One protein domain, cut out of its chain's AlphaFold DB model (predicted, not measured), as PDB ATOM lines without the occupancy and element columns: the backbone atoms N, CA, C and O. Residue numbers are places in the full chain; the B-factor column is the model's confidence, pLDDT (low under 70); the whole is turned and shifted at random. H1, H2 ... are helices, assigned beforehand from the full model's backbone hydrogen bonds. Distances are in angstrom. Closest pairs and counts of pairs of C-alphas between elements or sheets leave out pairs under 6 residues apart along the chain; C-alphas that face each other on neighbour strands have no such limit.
ATOM      1  N   HIS A   8     -11.798 -33.642  35.938       89.31
ATOM      2  CA  HIS A   8     -12.954 -34.416  36.395       89.31
ATOM      3  C   HIS A   8     -14.063 -34.498  35.331       89.31
ATOM      4  O   HIS A   8     -14.645 -35.558  35.122       89.31
ATOM      5  N   ARG A   9     -14.332 -33.396  34.612       91.81
ATOM      6  CA  ARG A   9     -15.328 -33.378  33.524       91.81
ATOM      7  C   ARG A   9     -14.896 -34.230  32.334       91.81
ATOM      8  O   ARG A   9     -15.733 -34.916  31.758       91.81
ATOM      9  N   VAL A  10     -13.615 -34.188  31.969       95.00
ATOM     10  CA  VAL A  10     -13.070 -35.026  30.893       95.00
ATOM     11  C   VAL A  10     -13.136 -36.500  31.283       95.00
ATOM     12  O   VAL A  10     -13.585 -37.297  30.469       95.00
ATOM     13  N   ASN A  11     -12.797 -36.854  32.525       93.62
ATOM     14  CA  ASN A  11     -12.928 -38.225  33.017       93.62
ATOM     15  C   ASN A  11     -14.377 -38.727  32.974       93.62
ATOM     16  O   ASN A  11     -14.640 -39.811  32.468       93.62
ATOM     17  N   ALA A  12     -15.337 -37.910  33.423       92.50
ATOM     18  CA  ALA A  12     -16.754 -38.255  33.333       92.50
ATOM     19  C   ALA A  12     -17.202 -38.456  31.874       92.50
ATOM     20  O   ALA A  12     -17.843 -39.449  31.554       92.50
ATOM     21  N   LEU A  13     -16.819 -37.561  30.957       95.88
ATOM     22  CA  LEU A  13     -17.130 -37.720  29.532       95.88
ATOM     23  C   LEU A  13     -16.473 -38.968  28.924       95.88
ATOM     24  O   LEU A  13     -17.093 -39.635  28.099       95.88
ATOM     25  N   ALA A  14     -15.242 -39.288  29.324       96.62
ATOM     26  CA  ALA A  14     -14.540 -40.494  28.897       96.62
ATOM     27  C   ALA A  14     -15.254 -41.763  29.390       96.62
ATOM     28  O   ALA A  14     -15.413 -42.708  28.618       96.62
ATOM     29  N   HIS A  15     -15.747 -41.761  30.629       95.12
ATOM     30  CA  HIS A  15     -16.552 -42.844  31.189       95.12
ATOM     31  C   HIS A  15     -17.855 -43.048  30.393       95.12
ATOM     32  O   HIS A  15     -18.092 -44.129  29.852       95.12
ATOM     33  N   GLU A  16     -18.650 -41.990  30.207       95.19
ATOM     34  CA  GLU A  16     -19.915 -42.062  29.456       95.19
ATOM     35  C   GLU A  16     -19.708 -42.461  27.984       95.19
ATOM     36  O   GLU A  16     -20.513 -43.192  27.401       95.19
ATOM     37  N   LEU A  17     -18.605 -42.024  27.366       97.44
ATOM     38  CA  LEU A  17     -18.231 -42.465  26.024       97.44
ATOM     39  C   LEU A  17     -17.945 -43.973  25.987       97.44
ATOM     40  O   LEU A  17     -18.317 -44.632  25.017       97.44
ATOM     41  N   GLY A  18     -17.337 -44.535  27.032       97.12
ATOM     42  CA  GLY A  18     -17.110 -45.975  27.129       97.12
ATOM     43  C   GLY A  18     -18.416 -46.773  27.145       97.12
ATOM     44  O   GLY A  18     -18.535 -47.739  26.393       97.12
ATOM     45  N   HIS A  19     -19.437 -46.320  27.882       95.50
ATOM     46  CA  HIS A  19     -20.787 -46.897  27.789       95.50
ATOM     47  C   HIS A  19     -21.388 -46.771  26.384       95.50
ATOM     48  O   HIS A  19     -22.019 -47.703  25.890       95.50
ATOM     49  N   ALA A  20     -21.211 -45.628  25.717       96.12
ATOM     50  CA  ALA A  20     -21.755 -45.427  24.374       96.12
ATOM     51  C   ALA A  20     -21.111 -46.362  23.332       96.12
ATOM     52  O   ALA A  20     -21.798 -46.821  22.414       96.12
ATOM     53  N   LEU A  21     -19.812 -46.640  23.478       95.38
ATOM     54  CA  LEU A  21     -19.039 -47.518  22.597       95.38
ATOM     55  C   LEU A  21     -19.257 -49.008  22.896       95.38
ATOM     56  O   LEU A  21     -19.184 -49.826  21.976       95.38
ATOM     57  N   TYR A  22     -19.538 -49.370  24.148       95.19
ATOM     58  CA  TYR A  22     -19.773 -50.749  24.566       95.19
ATOM     59  C   TYR A  22     -21.268 -51.031  24.754       95.19
ATOM     60  O   TYR A  22     -21.874 -50.669  25.758       95.19
ATOM     61  N   GLN A  23     -21.869 -51.720  23.781       88.25
ATOM     62  CA  GLN A  23     -23.297 -52.056  23.774       88.25
ATOM     63  C   GLN A  23     -23.509 -53.577  23.867       88.25
ATOM     64  O   GLN A  23     -23.831 -54.212  22.857       88.25
ATOM     65  N   PRO A  24     -23.300 -54.199  25.041       81.94
ATOM     66  CA  PRO A  24     -23.501 -55.632  25.199       81.94
ATOM     67  C   PRO A  24     -24.991 -55.985  25.150       81.94
ATOM     68  O   PRO A  24     -25.861 -55.202  25.547       81.94
ATOM     69  N   GLU A  25     -25.297 -57.210  24.721       89.75
ATOM     70  CA  GLU A  25     -26.620 -57.781  24.957       89.75
ATOM     71  C   GLU A  25     -26.797 -57.996  26.466       89.75
ATOM     72  O   GLU A  25     -26.070 -58.770  27.085       89.75
ATOM     73  N   VAL A  26     -27.770 -57.309  27.062       91.44
ATOM     74  CA  VAL A  26     -28.100 -57.485  28.481       91.44
ATOM     75  C   VAL A  26     -28.817 -58.818  28.676       91.44
ATOM     76  O   VAL A  26     -29.938 -58.991  28.182       91.44
ATOM     77  N   ASP A  27     -28.232 -59.734  29.453       92.38
ATOM     78  CA  ASP A  27     -28.889 -61.000  29.778       92.38
ATOM     79  C   ASP A  27     -30.022 -60.784  30.784       92.38
ATOM     80  O   ASP A  27     -29.827 -60.658  31.987       92.38
ATOM     81  N   ARG A  28     -31.260 -60.771  30.296       90.12
ATOM     82  CA  ARG A  28     -32.453 -60.583  31.137       90.12
ATOM     83  C   ARG A  28     -33.035 -61.893  31.668       90.12
ATOM     84  O   ARG A  28     -34.080 -61.864  32.317       90.12
ATOM     85  N   ARG A  29     -32.408 -63.042  31.385       89.44
ATOM     86  CA  ARG A  29     -32.935 -64.367  31.759       89.44
ATOM     87  C   ARG A  29     -32.758 -64.650  33.244       89.44
ATOM     88  O   ARG A  29     -33.643 -65.239  33.860       89.44
ATOM     89  N   THR A  30     -31.639 -64.217  33.818       91.62
ATOM     90  CA  THR A  30     -31.294 -64.442  35.227       91.62
ATOM     91  C   THR A  30     -30.848 -63.142  35.886       91.62
ATOM     92  O   THR A  30     -30.382 -62.227  35.209       91.62
ATOM     93  N   ARG A  31     -30.977 -63.058  37.216       91.94
ATOM     94  CA  ARG A  31     -30.446 -61.924  37.988       91.94
ATOM     95  C   ARG A  31     -28.943 -61.773  37.764       91.94
ATOM     96  O   ARG A  31     -28.483 -60.669  37.507       91.94
ATOM     97  N   ASP A  32     -28.201 -62.871  37.867       94.50
ATOM     98  CA  ASP A  32     -26.741 -62.834  37.812       94.50
ATOM     99  C   ASP A  32     -26.245 -62.440  36.419       94.50
ATOM    100  O   ASP A  32     -25.345 -61.611  36.315       94.50
ATOM    101  N   GLY A  33     -26.882 -62.946  35.359       94.50
ATOM    102  CA  GLY A  33     -26.610 -62.515  33.988       94.50
ATOM    103  C   GLY A  33     -26.888 -61.026  33.792       94.50
ATOM    104  O   GLY A  33     -26.036 -60.312  33.271       94.50
ATOM    105  N   TYR A  34     -28.022 -60.530  34.299       93.94
ATOM    106  CA  TYR A  34     -28.381 -59.114  34.207       93.94
ATOM    107  C   TYR A  34     -27.355 -58.231  34.913       93.94
ATOM    108  O   TYR A  34     -26.836 -57.289  34.324       93.94
ATOM    109  N   VAL A  35     -27.042 -58.551  36.171       94.81
ATOM    110  CA  VAL A  35     -26.068 -57.804  36.974       94.81
ATOM    111  C   VAL A  35     -24.697 -57.828  36.301       94.81
ATOM    112  O   VAL A  35     -24.078 -56.777  36.170       94.81
ATOM    113  N   THR A  36     -24.257 -58.988  35.810       96.44
ATOM    114  CA  THR A  36     -22.972 -59.121  35.109       96.44
ATOM    115  C   THR A  36     -22.928 -58.252  33.853       96.44
ATOM    116  O   THR A  36     -21.976 -57.499  33.697       96.44
ATOM    117  N   SER A  37     -23.975 -58.245  33.016       95.50
ATOM    118  CA  SER A  37     -24.003 -57.408  31.804       95.50
ATOM    119  C   SER A  37     -23.844 -55.912  32.095       95.50
ATOM    120  O   SER A  37     -23.210 -55.204  31.316       95.50
ATOM    121  N   TYR A  38     -24.425 -55.413  33.190       94.94
ATOM    122  CA  TYR A  38     -24.275 -54.007  33.574       94.94
ATOM    123  C   TYR A  38     -22.912 -53.713  34.205       94.94
ATOM    124  O   TYR A  38     -22.328 -52.676  33.908       94.94
ATOM    125  N   LEU A  39     -22.379 -54.628  35.020       96.75
ATOM    126  CA  LEU A  39     -21.036 -54.486  35.588       96.75
ATOM    127  C   LEU A  39     -19.947 -54.516  34.511       96.75
ATOM    128  O   LEU A  39     -19.016 -53.720  34.582       96.75
ATOM    129  N   ASP A  40     -20.085 -55.357  33.485       97.62
ATOM    130  CA  ASP A  40     -19.198 -55.330  32.316       97.62
ATOM    131  C   ASP A  40     -19.286 -53.966  31.597       97.62
ATOM    132  O   ASP A  40     -18.290 -53.465  31.075       97.62
ATOM    133  N   GLY A  41     -20.464 -53.330  31.620       96.69
ATOM    134  CA  GLY A  41     -20.684 -51.967  31.132       96.69
ATOM    135  C   GLY A  41     -19.905 -50.898  31.901       96.69
ATOM    136  O   GLY A  41     -19.271 -50.050  31.273       96.69
ATOM    137  N   GLU A  42     -19.909 -50.950  33.235       95.69
ATOM    138  CA  GLU A  42     -19.065 -50.091  34.087       95.69
ATOM    139  C   GLU A  42     -17.575 -50.372  33.846       95.69
ATOM    140  O   GLU A  42     -16.765 -49.451  33.733       95.69
ATOM    141  N   GLY A  43     -17.214 -51.646  33.670       96.94
ATOM    142  CA  GLY A  43     -15.861 -52.055  33.314       96.94
ATOM    143  C   GLY A  43     -15.374 -51.449  32.000       96.94
ATOM    144  O   GLY A  43     -14.257 -50.933  31.931       96.94
ATOM    145  N   ALA A  44     -16.220 -51.445  30.969       97.81
ATOM    146  CA  ALA A  44     -15.914 -50.821  29.686       97.81
ATOM    147  C   ALA A  44     -15.776 -49.295  29.784       97.81
ATOM    148  O   ALA A  44     -14.934 -48.706  29.100       97.81
ATOM    149  N   ALA A  45     -16.567 -48.656  30.645       96.69
ATOM    150  CA  ALA A  45     -16.489 -47.224  30.897       96.69
ATOM    151  C   ALA A  45     -15.179 -46.822  31.586       96.69
ATOM    152  O   ALA A  45     -14.487 -45.914  31.123       96.69
ATOM    153  N   VAL A  46     -14.784 -47.550  32.632       95.81
ATOM    154  CA  VAL A  46     -13.495 -47.360  33.317       95.81
ATOM    155  C   VAL A  46     -12.319 -47.645  32.379       95.81
ATOM    156  O   VAL A  46     -11.402 -46.829  32.295       95.81
ATOM    157  N   TRP A  47     -12.364 -48.742  31.612       96.94
ATOM    158  CA  TRP A  47     -11.350 -49.059  30.599       96.94
ATOM    159  C   TRP A  47     -11.158 -47.911  29.599       96.94
ATOM    160  O   TRP A  47     -10.030 -47.535  29.282       96.94
ATOM    161  N   ASN A  48     -12.254 -47.327  29.104       97.56
ATOM    162  CA  ASN A  48     -12.185 -46.206  28.169       97.56
ATOM    163  C   ASN A  48     -11.621 -44.933  28.822       97.56
ATOM    164  O   ASN A  48     -10.863 -44.207  28.178       97.56
ATOM    165  N   GLY A  49     -11.948 -44.692  30.095       96.31
ATOM    166  CA  GLY A  49     -11.349 -43.631  30.907       96.31
ATOM    167  C   GLY A  49      -9.825 -43.733  30.963       96.31
ATOM    168  O   GLY A  49      -9.142 -42.783  30.582       96.31
ATOM    169  N   ILE A  50      -9.301 -44.906  31.337       96.38
ATOM    170  CA  ILE A  50      -7.853 -45.179  31.398       96.38
ATOM    171  C   ILE A  50      -7.212 -45.006  30.024       96.38
ATOM    172  O   ILE A  50      -6.208 -44.318  29.884       96.38
ATOM    173  N   ARG A  51      -7.820 -45.558  28.970       96.38
ATOM    174  CA  ARG A  51      -7.290 -45.408  27.613       96.38
ATOM    175  C   ARG A  51      -7.129 -43.939  27.203       96.38
ATOM    176  O   ARG A  51      -6.080 -43.562  26.685       96.38
ATOM    177  N   ILE A  52      -8.158 -43.118  27.419       97.50
ATOM    178  CA  ILE A  52      -8.126 -41.690  27.075       97.50
ATOM    179  C   ILE A  52      -7.121 -40.938  27.952       97.50
ATOM    180  O   ILE A  52      -6.414 -40.063  27.453       97.50
ATOM    181  N   GLU A  53      -7.020 -41.284  29.236       96.62
ATOM    182  CA  GLU A  53      -6.010 -40.736  30.146       96.62
ATOM    183  C   GLU A  53      -4.588 -40.987  29.620       96.62
ATOM    184  O   GLU A  53      -3.825 -40.030  29.460       96.62
ATOM    185  N   ARG A  54      -4.272 -42.221  29.203       96.69
ATOM    186  CA  ARG A  54      -2.972 -42.570  28.608       96.69
ATOM    187  C   ARG A  54      -2.690 -41.791  27.319       96.69
ATOM    188  O   ARG A  54      -1.564 -41.336  27.112       96.69
ATOM    189  N   GLU A  55      -3.699 -41.598  26.467       97.69
ATOM    190  CA  GLU A  55      -3.582 -40.790  25.242       97.69
ATOM    191  C   GLU A  55      -3.299 -39.305  25.557       97.69
ATOM    192  O   GLU A  55      -2.429 -38.688  24.932       97.69
ATOM    193  N   ILE A  56      -3.975 -38.731  26.559       97.50
ATOM    194  CA  ILE A  56      -3.764 -37.344  27.004       97.50
ATOM    195  C   ILE A  56      -2.367 -37.170  27.609       97.50
ATOM    196  O   ILE A  56      -1.665 -36.217  27.255       97.50
ATOM    197  N   LEU A  57      -1.939 -38.088  28.480       96.81
ATOM    198  CA  LEU A  57      -0.611 -38.069  29.094       96.81
ATOM    199  C   LEU A  57       0.507 -38.176  28.051       96.81
ATOM    200  O   LEU A  57       1.474 -37.414  28.109       96.81
ATOM    201  N   ALA A  58       0.363 -39.053  27.053       98.12
ATOM    202  CA  ALA A  58       1.321 -39.176  25.952       98.12
ATOM    203  C   ALA A  58       1.446 -37.881  25.124       98.12
ATOM    204  O   ALA A  58       2.511 -37.588  24.579       98.12
ATOM    205  N   GLY A  59       0.377 -37.080  25.066       98.00
ATOM    206  CA  GLY A  59       0.367 -35.744  24.468       98.00
ATOM    207  C   GLY A  59       0.920 -34.626  25.362       98.00
ATOM    208  O   GLY A  59       0.920 -33.468  24.942       98.00
ATOM    209  N   GLY A  60       1.374 -34.934  26.582       97.69
ATOM    210  CA  GLY A  60       1.823 -33.948  27.571       97.69
ATOM    211  C   GLY A  60       0.682 -33.214  28.288       97.69
ATOM    212  O   GLY A  60       0.896 -32.127  28.828       97.69
ATOM    213  N   GLY A  61      -0.532 -33.767  28.251       96.25
ATOM    214  CA  GLY A  61      -1.700 -33.241  28.950       96.25
ATOM    215  C   GLY A  61      -1.728 -33.584  30.443       96.25
ATOM    216  O   GLY A  61      -0.777 -34.120  31.003       96.25
ATOM    217  N   ALA A  62      -2.836 -33.233  31.098       94.38
ATOM    218  CA  ALA A  62      -3.045 -33.519  32.515       94.38
ATOM    219  C   ALA A  62      -3.570 -34.942  32.733       94.38
ATOM    220  O   ALA A  62      -4.359 -35.431  31.927       94.38
ATOM    221  N   ASP A  63      -3.209 -35.540  33.866       93.88
ATOM    222  CA  ASP A  63      -3.890 -36.720  34.393       93.88
ATOM    223  C   ASP A  63      -5.352 -36.365  34.719       93.88
ATOM    224  O   ASP A  63      -5.642 -35.356  35.383       93.88
ATOM    225  N   ILE A  64      -6.277 -37.153  34.172       92.69
ATOM    226  CA  ILE A  64      -7.717 -36.946  34.320       92.69
ATOM    227  C   ILE A  64      -8.346 -37.874  35.363       92.69
ATOM    228  O   ILE A  64      -9.459 -37.578  35.805       92.69
ATOM    229  N   ILE A  65      -7.664 -38.944  35.777       89.81
ATOM    230  CA  ILE A  65      -8.181 -39.904  36.753       89.81
ATOM    231  C   ILE A  65      -7.857 -39.374  38.160       89.81
ATOM    232  O   ILE A  65      -6.698 -39.179  38.519       89.81
ATOM    233  N   PRO A  66      -8.873 -39.031  38.971       79.19
ATOM    234  CA  PRO A  66      -8.637 -38.500  40.305       79.19
ATOM    235  C   PRO A  66      -8.189 -39.626  41.246       79.19
ATOM    236  O   PRO A  66      -8.879 -40.635  41.275       79.19
ATOM    237  N   PRO A  67      -7.174 -39.422  42.107       76.25
ATOM    238  CA  PRO A  67      -6.657 -40.480  42.969       76.25
ATOM    239  C   PRO A  67      -7.742 -41.124  43.838       76.25
ATOM    240  O   PRO A  67      -8.377 -40.461  44.668       76.25
ATOM    241  N   ASN A  68      -7.910 -42.430  43.691       75.38
ATOM    242  CA  ASN A  68      -8.849 -43.262  44.422       75.38
ATOM    243  C   ASN A  68      -8.212 -44.625  44.742       75.38
ATOM    244  O   ASN A  68      -7.348 -45.128  44.032       75.38
ATOM    245  N   HIS A  69      -8.658 -45.256  45.830       68.69
ATOM    246  CA  HIS A  69      -8.110 -46.521  46.336       68.69
ATOM    247  C   HIS A  69      -8.167 -47.691  45.338       68.69
ATOM    248  O   HIS A  69      -7.401 -48.643  45.480       68.69
ATOM    249  N   ASN A  70      -9.067 -47.629  44.353       78.00
ATOM    250  CA  ASN A  70      -9.230 -48.664  43.334       78.00
ATOM    251  C   ASN A  70      -8.506 -48.360  42.020       78.00
ATOM    252  O   ASN A  70      -8.409 -49.263  41.190       78.00
ATOM    253  N   ASP A  71      -7.966 -47.155  41.827       75.50
ATOM    254  CA  ASP A  71      -7.351 -46.778  40.547       75.50
ATOM    255  C   ASP A  71      -6.134 -47.652  40.250       75.50
ATOM    256  O   ASP A  71      -6.051 -48.240  39.174       75.50
ATOM    257  N   ASP A  72      -5.296 -47.906  41.262       83.44
ATOM    258  CA  ASP A  72      -4.177 -48.848  41.166       83.44
ATOM    259  C   ASP A  72      -4.622 -50.247  40.708       83.44
ATOM    260  O   ASP A  72      -3.853 -50.977  40.085       83.44
ATOM    261  N   TYR A  73      -5.828 -50.697  41.074       87.81
ATOM    262  CA  TYR A  73      -6.346 -51.996  40.630       87.81
ATOM    263  C   TYR A  73      -6.811 -51.948  39.178       87.81
ATOM    264  O   TYR A  73      -6.485 -52.857  38.415       87.81
ATOM    265  N   PHE A  74      -7.541 -50.902  38.795       93.50
ATOM    266  CA  PHE A  74      -8.038 -50.751  37.432       93.50
ATOM    267  C   PHE A  74      -6.899 -50.578  36.426       93.50
ATOM    268  O   PHE A  74      -6.885 -51.269  35.407       93.50
ATOM    269  N   GLU A  75      -5.906 -49.746  36.744       92.88
ATOM    270  CA  GLU A  75      -4.719 -49.550  35.910       92.88
ATOM    271  C   GLU A  75      -3.911 -50.842  35.764       92.88
ATOM    272  O   GLU A  75      -3.528 -51.199  34.656       92.88
ATOM    273  N   ARG A  76      -3.739 -51.623  36.840       93.94
ATOM    274  CA  ARG A  76      -3.060 -52.929  36.755       93.94
ATOM    275  C   ARG A  76      -3.784 -53.925  35.851       93.94
ATOM    276  O   ARG A  76      -3.117 -54.691  35.163       93.94
ATOM    277  N   ILE A  77      -5.119 -53.950  35.869       96.19
ATOM    278  CA  ILE A  77      -5.898 -54.814  34.969       96.19
ATOM    279  C   ILE A  77      -5.745 -54.334  33.522       96.19
ATOM    280  O   ILE A  77      -5.547 -55.158  32.633       96.19
ATOM    281  N   TYR A  78      -5.802 -53.019  33.299       96.00
ATOM    282  CA  TYR A  78      -5.617 -52.415  31.982       96.00
ATOM    283  C   TYR A  78      -4.229 -52.726  31.404       96.00
ATOM    284  O   TYR A  78      -4.127 -53.247  30.298       96.00
ATOM    285  N   ASP A  79      -3.168 -52.490  32.175       95.62
ATOM    286  CA  ASP A  79      -1.779 -52.678  31.743       95.62
ATOM    287  C   ASP A  79      -1.411 -54.158  31.518       95.62
ATOM    288  O   ASP A  79      -0.490 -54.468  30.762       95.62
ATOM    289  N   ALA A  80      -2.109 -55.087  32.182       96.06
ATOM    290  CA  ALA A  80      -1.895 -56.526  32.030       96.06
ATOM    291  C   ALA A  80      -2.688 -57.149  30.867       96.06
ATOM    292  O   ALA A  80      -2.429 -58.302  30.504       96.06
ATOM    293  N   ALA A  81      -3.670 -56.435  30.317       95.25
ATOM    294  CA  ALA A  81      -4.526 -56.950  29.261       95.25
ATOM    295  C   ALA A  81      -3.791 -56.996  27.912       95.25
ATOM    296  O   ALA A  81      -3.027 -56.103  27.559       95.25
ATOM    297  N   GLY A  82      -4.029 -58.061  27.143       91.56
ATOM    298  CA  GLY A  82      -3.565 -58.155  25.759       91.56
ATOM    299  C   GLY A  82      -4.430 -57.347  24.786       91.56
ATOM    300  O   GLY A  82      -5.534 -56.916  25.114       91.56
ATOM    301  N   ASP A  83      -3.957 -57.216  23.546       90.38
ATOM    302  CA  ASP A  83      -4.614 -56.419  22.496       90.38
ATOM    303  C   ASP A  83      -5.726 -57.165  21.731       90.38
ATOM    304  O   ASP A  83      -6.251 -56.672  20.728       90.38
ATOM    305  N   ASP A  84      -6.084 -58.380  22.150       94.56
ATOM    306  CA  ASP A  84      -7.096 -59.183  21.470       94.56
ATOM    307  C   ASP A  84      -8.515 -58.984  22.056       94.56
ATOM    308  O   ASP A  84      -8.683 -58.605  23.220       94.56
ATOM    309  N   PRO A  85      -9.580 -59.270  21.279       94.31
ATOM    310  CA  PRO A  85     -10.953 -59.056  21.735       94.31
ATOM    311  C   PRO A  85     -11.372 -59.860  22.972       94.31
ATOM    312  O   PRO A  85     -12.320 -59.460  23.647       94.31
ATOM    313  N   GLN A  86     -10.747 -61.012  23.244       95.75
ATOM    314  CA  GLN A  86     -11.040 -61.788  24.447       95.75
ATOM    315  C   GLN A  86     -10.369 -61.151  25.661       95.75
ATOM    316  O   GLN A  86     -11.053 -60.946  26.659       95.75
ATOM    317  N   SER A  87      -9.102 -60.745  25.544       96.50
ATOM    318  CA  SER A  87      -8.402 -59.995  26.597       96.50
ATOM    319  C   SER A  87      -9.163 -58.733  27.008       96.50
ATOM    320  O   SER A  87      -9.339 -58.484  28.198       96.50
ATOM    321  N   TYR A  88      -9.709 -57.985  26.041       95.94
ATOM    322  CA  TYR A  88     -10.579 -56.840  26.330       95.94
ATOM    323  C   TYR A  88     -11.817 -57.238  27.150       95.94
ATOM    324  O   TYR A  88     -12.112 -56.606  28.164       95.94
ATOM    325  N   ARG A  89     -12.535 -58.298  26.744       96.06
ATOM    326  CA  ARG A  89     -13.719 -58.782  27.477       96.06
ATOM    327  C   ARG A  89     -13.376 -59.231  28.896       96.06
ATOM    328  O   ARG A  89     -14.103 -58.904  29.829       96.06
ATOM    329  N   ASP A  90     -12.271 -59.946  29.056       97.44
ATOM    330  CA  ASP A  90     -11.824 -60.435  30.358       97.44
ATOM    331  C   ASP A  90     -11.408 -59.274  31.272       97.44
ATOM    332  O   ASP A  90     -11.672 -59.311  32.475       97.44
ATOM    333  N   ALA A  91     -10.798 -58.226  30.712       97.56
ATOM    334  CA  ALA A  91     -10.397 -57.039  31.455       97.56
ATOM    335  C   ALA A  91     -11.601 -56.221  31.934       97.56
ATOM    336  O   ALA A  91     -11.696 -55.931  33.126       97.56
ATOM    337  N   ILE A  92     -12.556 -55.896  31.051       97.56
ATOM    338  CA  ILE A  92     -13.759 -55.155  31.466       97.56
ATOM    339  C   ILE A  92     -14.582 -55.956  32.477       97.56
ATOM    340  O   ILE A  92     -15.132 -55.373  33.405       97.56
ATOM    341  N   HIS A  93     -14.601 -57.286  32.364       97.44
ATOM    342  CA  HIS A  93     -15.266 -58.132  33.346       97.44
ATOM    343  C   HIS A  93     -14.594 -58.037  34.722       97.44
ATOM    344  O   HIS A  93     -15.265 -57.824  35.731       97.44
ATOM    345  N   GLN A  94     -13.262 -58.143  34.777       97.19
ATOM    346  CA  GLN A  94     -12.499 -58.013  36.024       97.19
ATOM    347  C   GLN A  94     -12.665 -56.631  36.663       97.19
ATOM    348  O   GLN A  94     -12.919 -56.540  37.866       97.19
ATOM    349  N   ILE A  95     -12.578 -55.565  35.863       96.81
ATOM    350  CA  ILE A  95     -12.825 -54.192  36.319       96.81
ATOM    351  C   ILE A  95     -14.254 -54.076  36.859       96.81
ATOM    352  O   ILE A  95     -14.446 -53.578  37.966       96.81
ATOM    353  N   GLY A  96     -15.244 -54.599  36.132       95.88
ATOM    354  CA  GLY A  96     -16.646 -54.616  36.547       95.88
ATOM    355  C   GLY A  96     -16.872 -55.329  37.882       95.88
ATOM    356  O   GLY A  96     -17.665 -54.863  38.698       95.88
ATOM    357  N   GLN A  97     -16.143 -56.414  38.166       95.25
ATOM    358  CA  GLN A  97     -16.229 -57.091  39.467       95.25
ATOM    359  C   GLN A  97     -15.674 -56.245  40.616       95.25
ATOM    360  O   GLN A  97     -16.281 -56.233  41.682       95.25
ATOM    361  N   VAL A  98     -14.573 -55.518  40.408       93.06
ATOM    362  CA  VAL A  98     -14.050 -54.566  41.407       93.06
ATOM    363  C   VAL A  98     -15.022 -53.394  41.586       93.06
ATOM    364  O   VAL A  98     -15.292 -52.958  42.704       93.06
ATOM    365  N   TYR A  99     -15.613 -52.920  40.489       92.50
ATOM    366  CA  TYR A  99     -16.593 -51.836  40.494       92.50
ATOM    367  C   TYR A  99     -17.905 -52.217  41.199       92.50
ATOM    368  O   TYR A  99     -18.584 -51.363  41.765       92.50
ATOM    369  N   ALA A 100     -18.249 -53.507  41.224       92.69
ATOM    370  CA  ALA A 100     -19.468 -54.023  41.842       92.69
ATOM    371  C   ALA A 100     -19.618 -53.653  43.324       92.69
ATOM    372  O   ALA A 100     -20.750 -53.536  43.806       92.69
ATOM    373  N   ASP A 101     -18.495 -53.471  44.022       91.12
ATOM    374  CA  ASP A 101     -18.439 -53.152  45.448       91.12
ATOM    375  C   ASP A 101     -18.391 -51.640  45.721       91.12
ATOM    376  O   ASP A 101     -18.486 -51.215  46.874       91.12
ATOM    377  N   LEU A 102     -18.305 -50.813  44.672       90.19
ATOM    378  CA  LEU A 102     -18.394 -49.362  44.784       90.19
ATOM    379  C   LEU A 102     -19.827 -48.897  45.042       90.19
ATOM    380  O   LEU A 102     -20.806 -49.566  44.711       90.19
ATOM    381  N   THR A 103     -19.937 -47.705  45.619       88.62
ATOM    382  CA  THR A 103     -21.208 -47.060  45.942       88.62
ATOM    383  C   THR A 103     -21.672 -46.166  44.786       88.62
ATOM    384  O   THR A 103     -20.922 -45.271  44.389       88.62
TER     385      THR A 103
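What this domain is: This is residues 8 to 103 of the 135 residues of an uncharacterized protein of Mycolicibacterium insubricum (UniProt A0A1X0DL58). One long helix, H2, runs through the middle; H1 crosses it on one side, the helical hairpin of H3 and H4 on the other. The printed part has 96 residues, 67 of them in four named helices, H1, H2, H3 and H4 in order along the chain, with no named strand; the class is all helix, the helices that touch are mostly crossed, and the whole is compact, with a radius of gyration of the C-alphas of 13.3 A and spans of 46 by 30 by 24 A.

How they stand to each other: H1, residues 8 to 21, touches residues 41 to 53 of H2, residues 31 to 58, at a steep 53 degrees, closest at C-alphas Gly 18 and Ala 45, 4.0 A. H4, residues 85 to 99, touches H2 about perpendicular, closest at C-alphas Gly 43 and Ile 92, 4.2 A. H3, residues 71 to 80, is apart from H1. Every helix's O i to N i+4 pairs are within hydrogen-bond range.

Where its parts are: H1 begins at C-alpha 8 (-12.954, -34.416, 36.395). H2 is 40.9 A long. H4 ends at C-alpha 99 (-16.593, -51.836, 40.494).

The domain as a whole: The printed part has no cut. Residues 59 to 70 form a long link. Only residue 69 is under pLDDT 70.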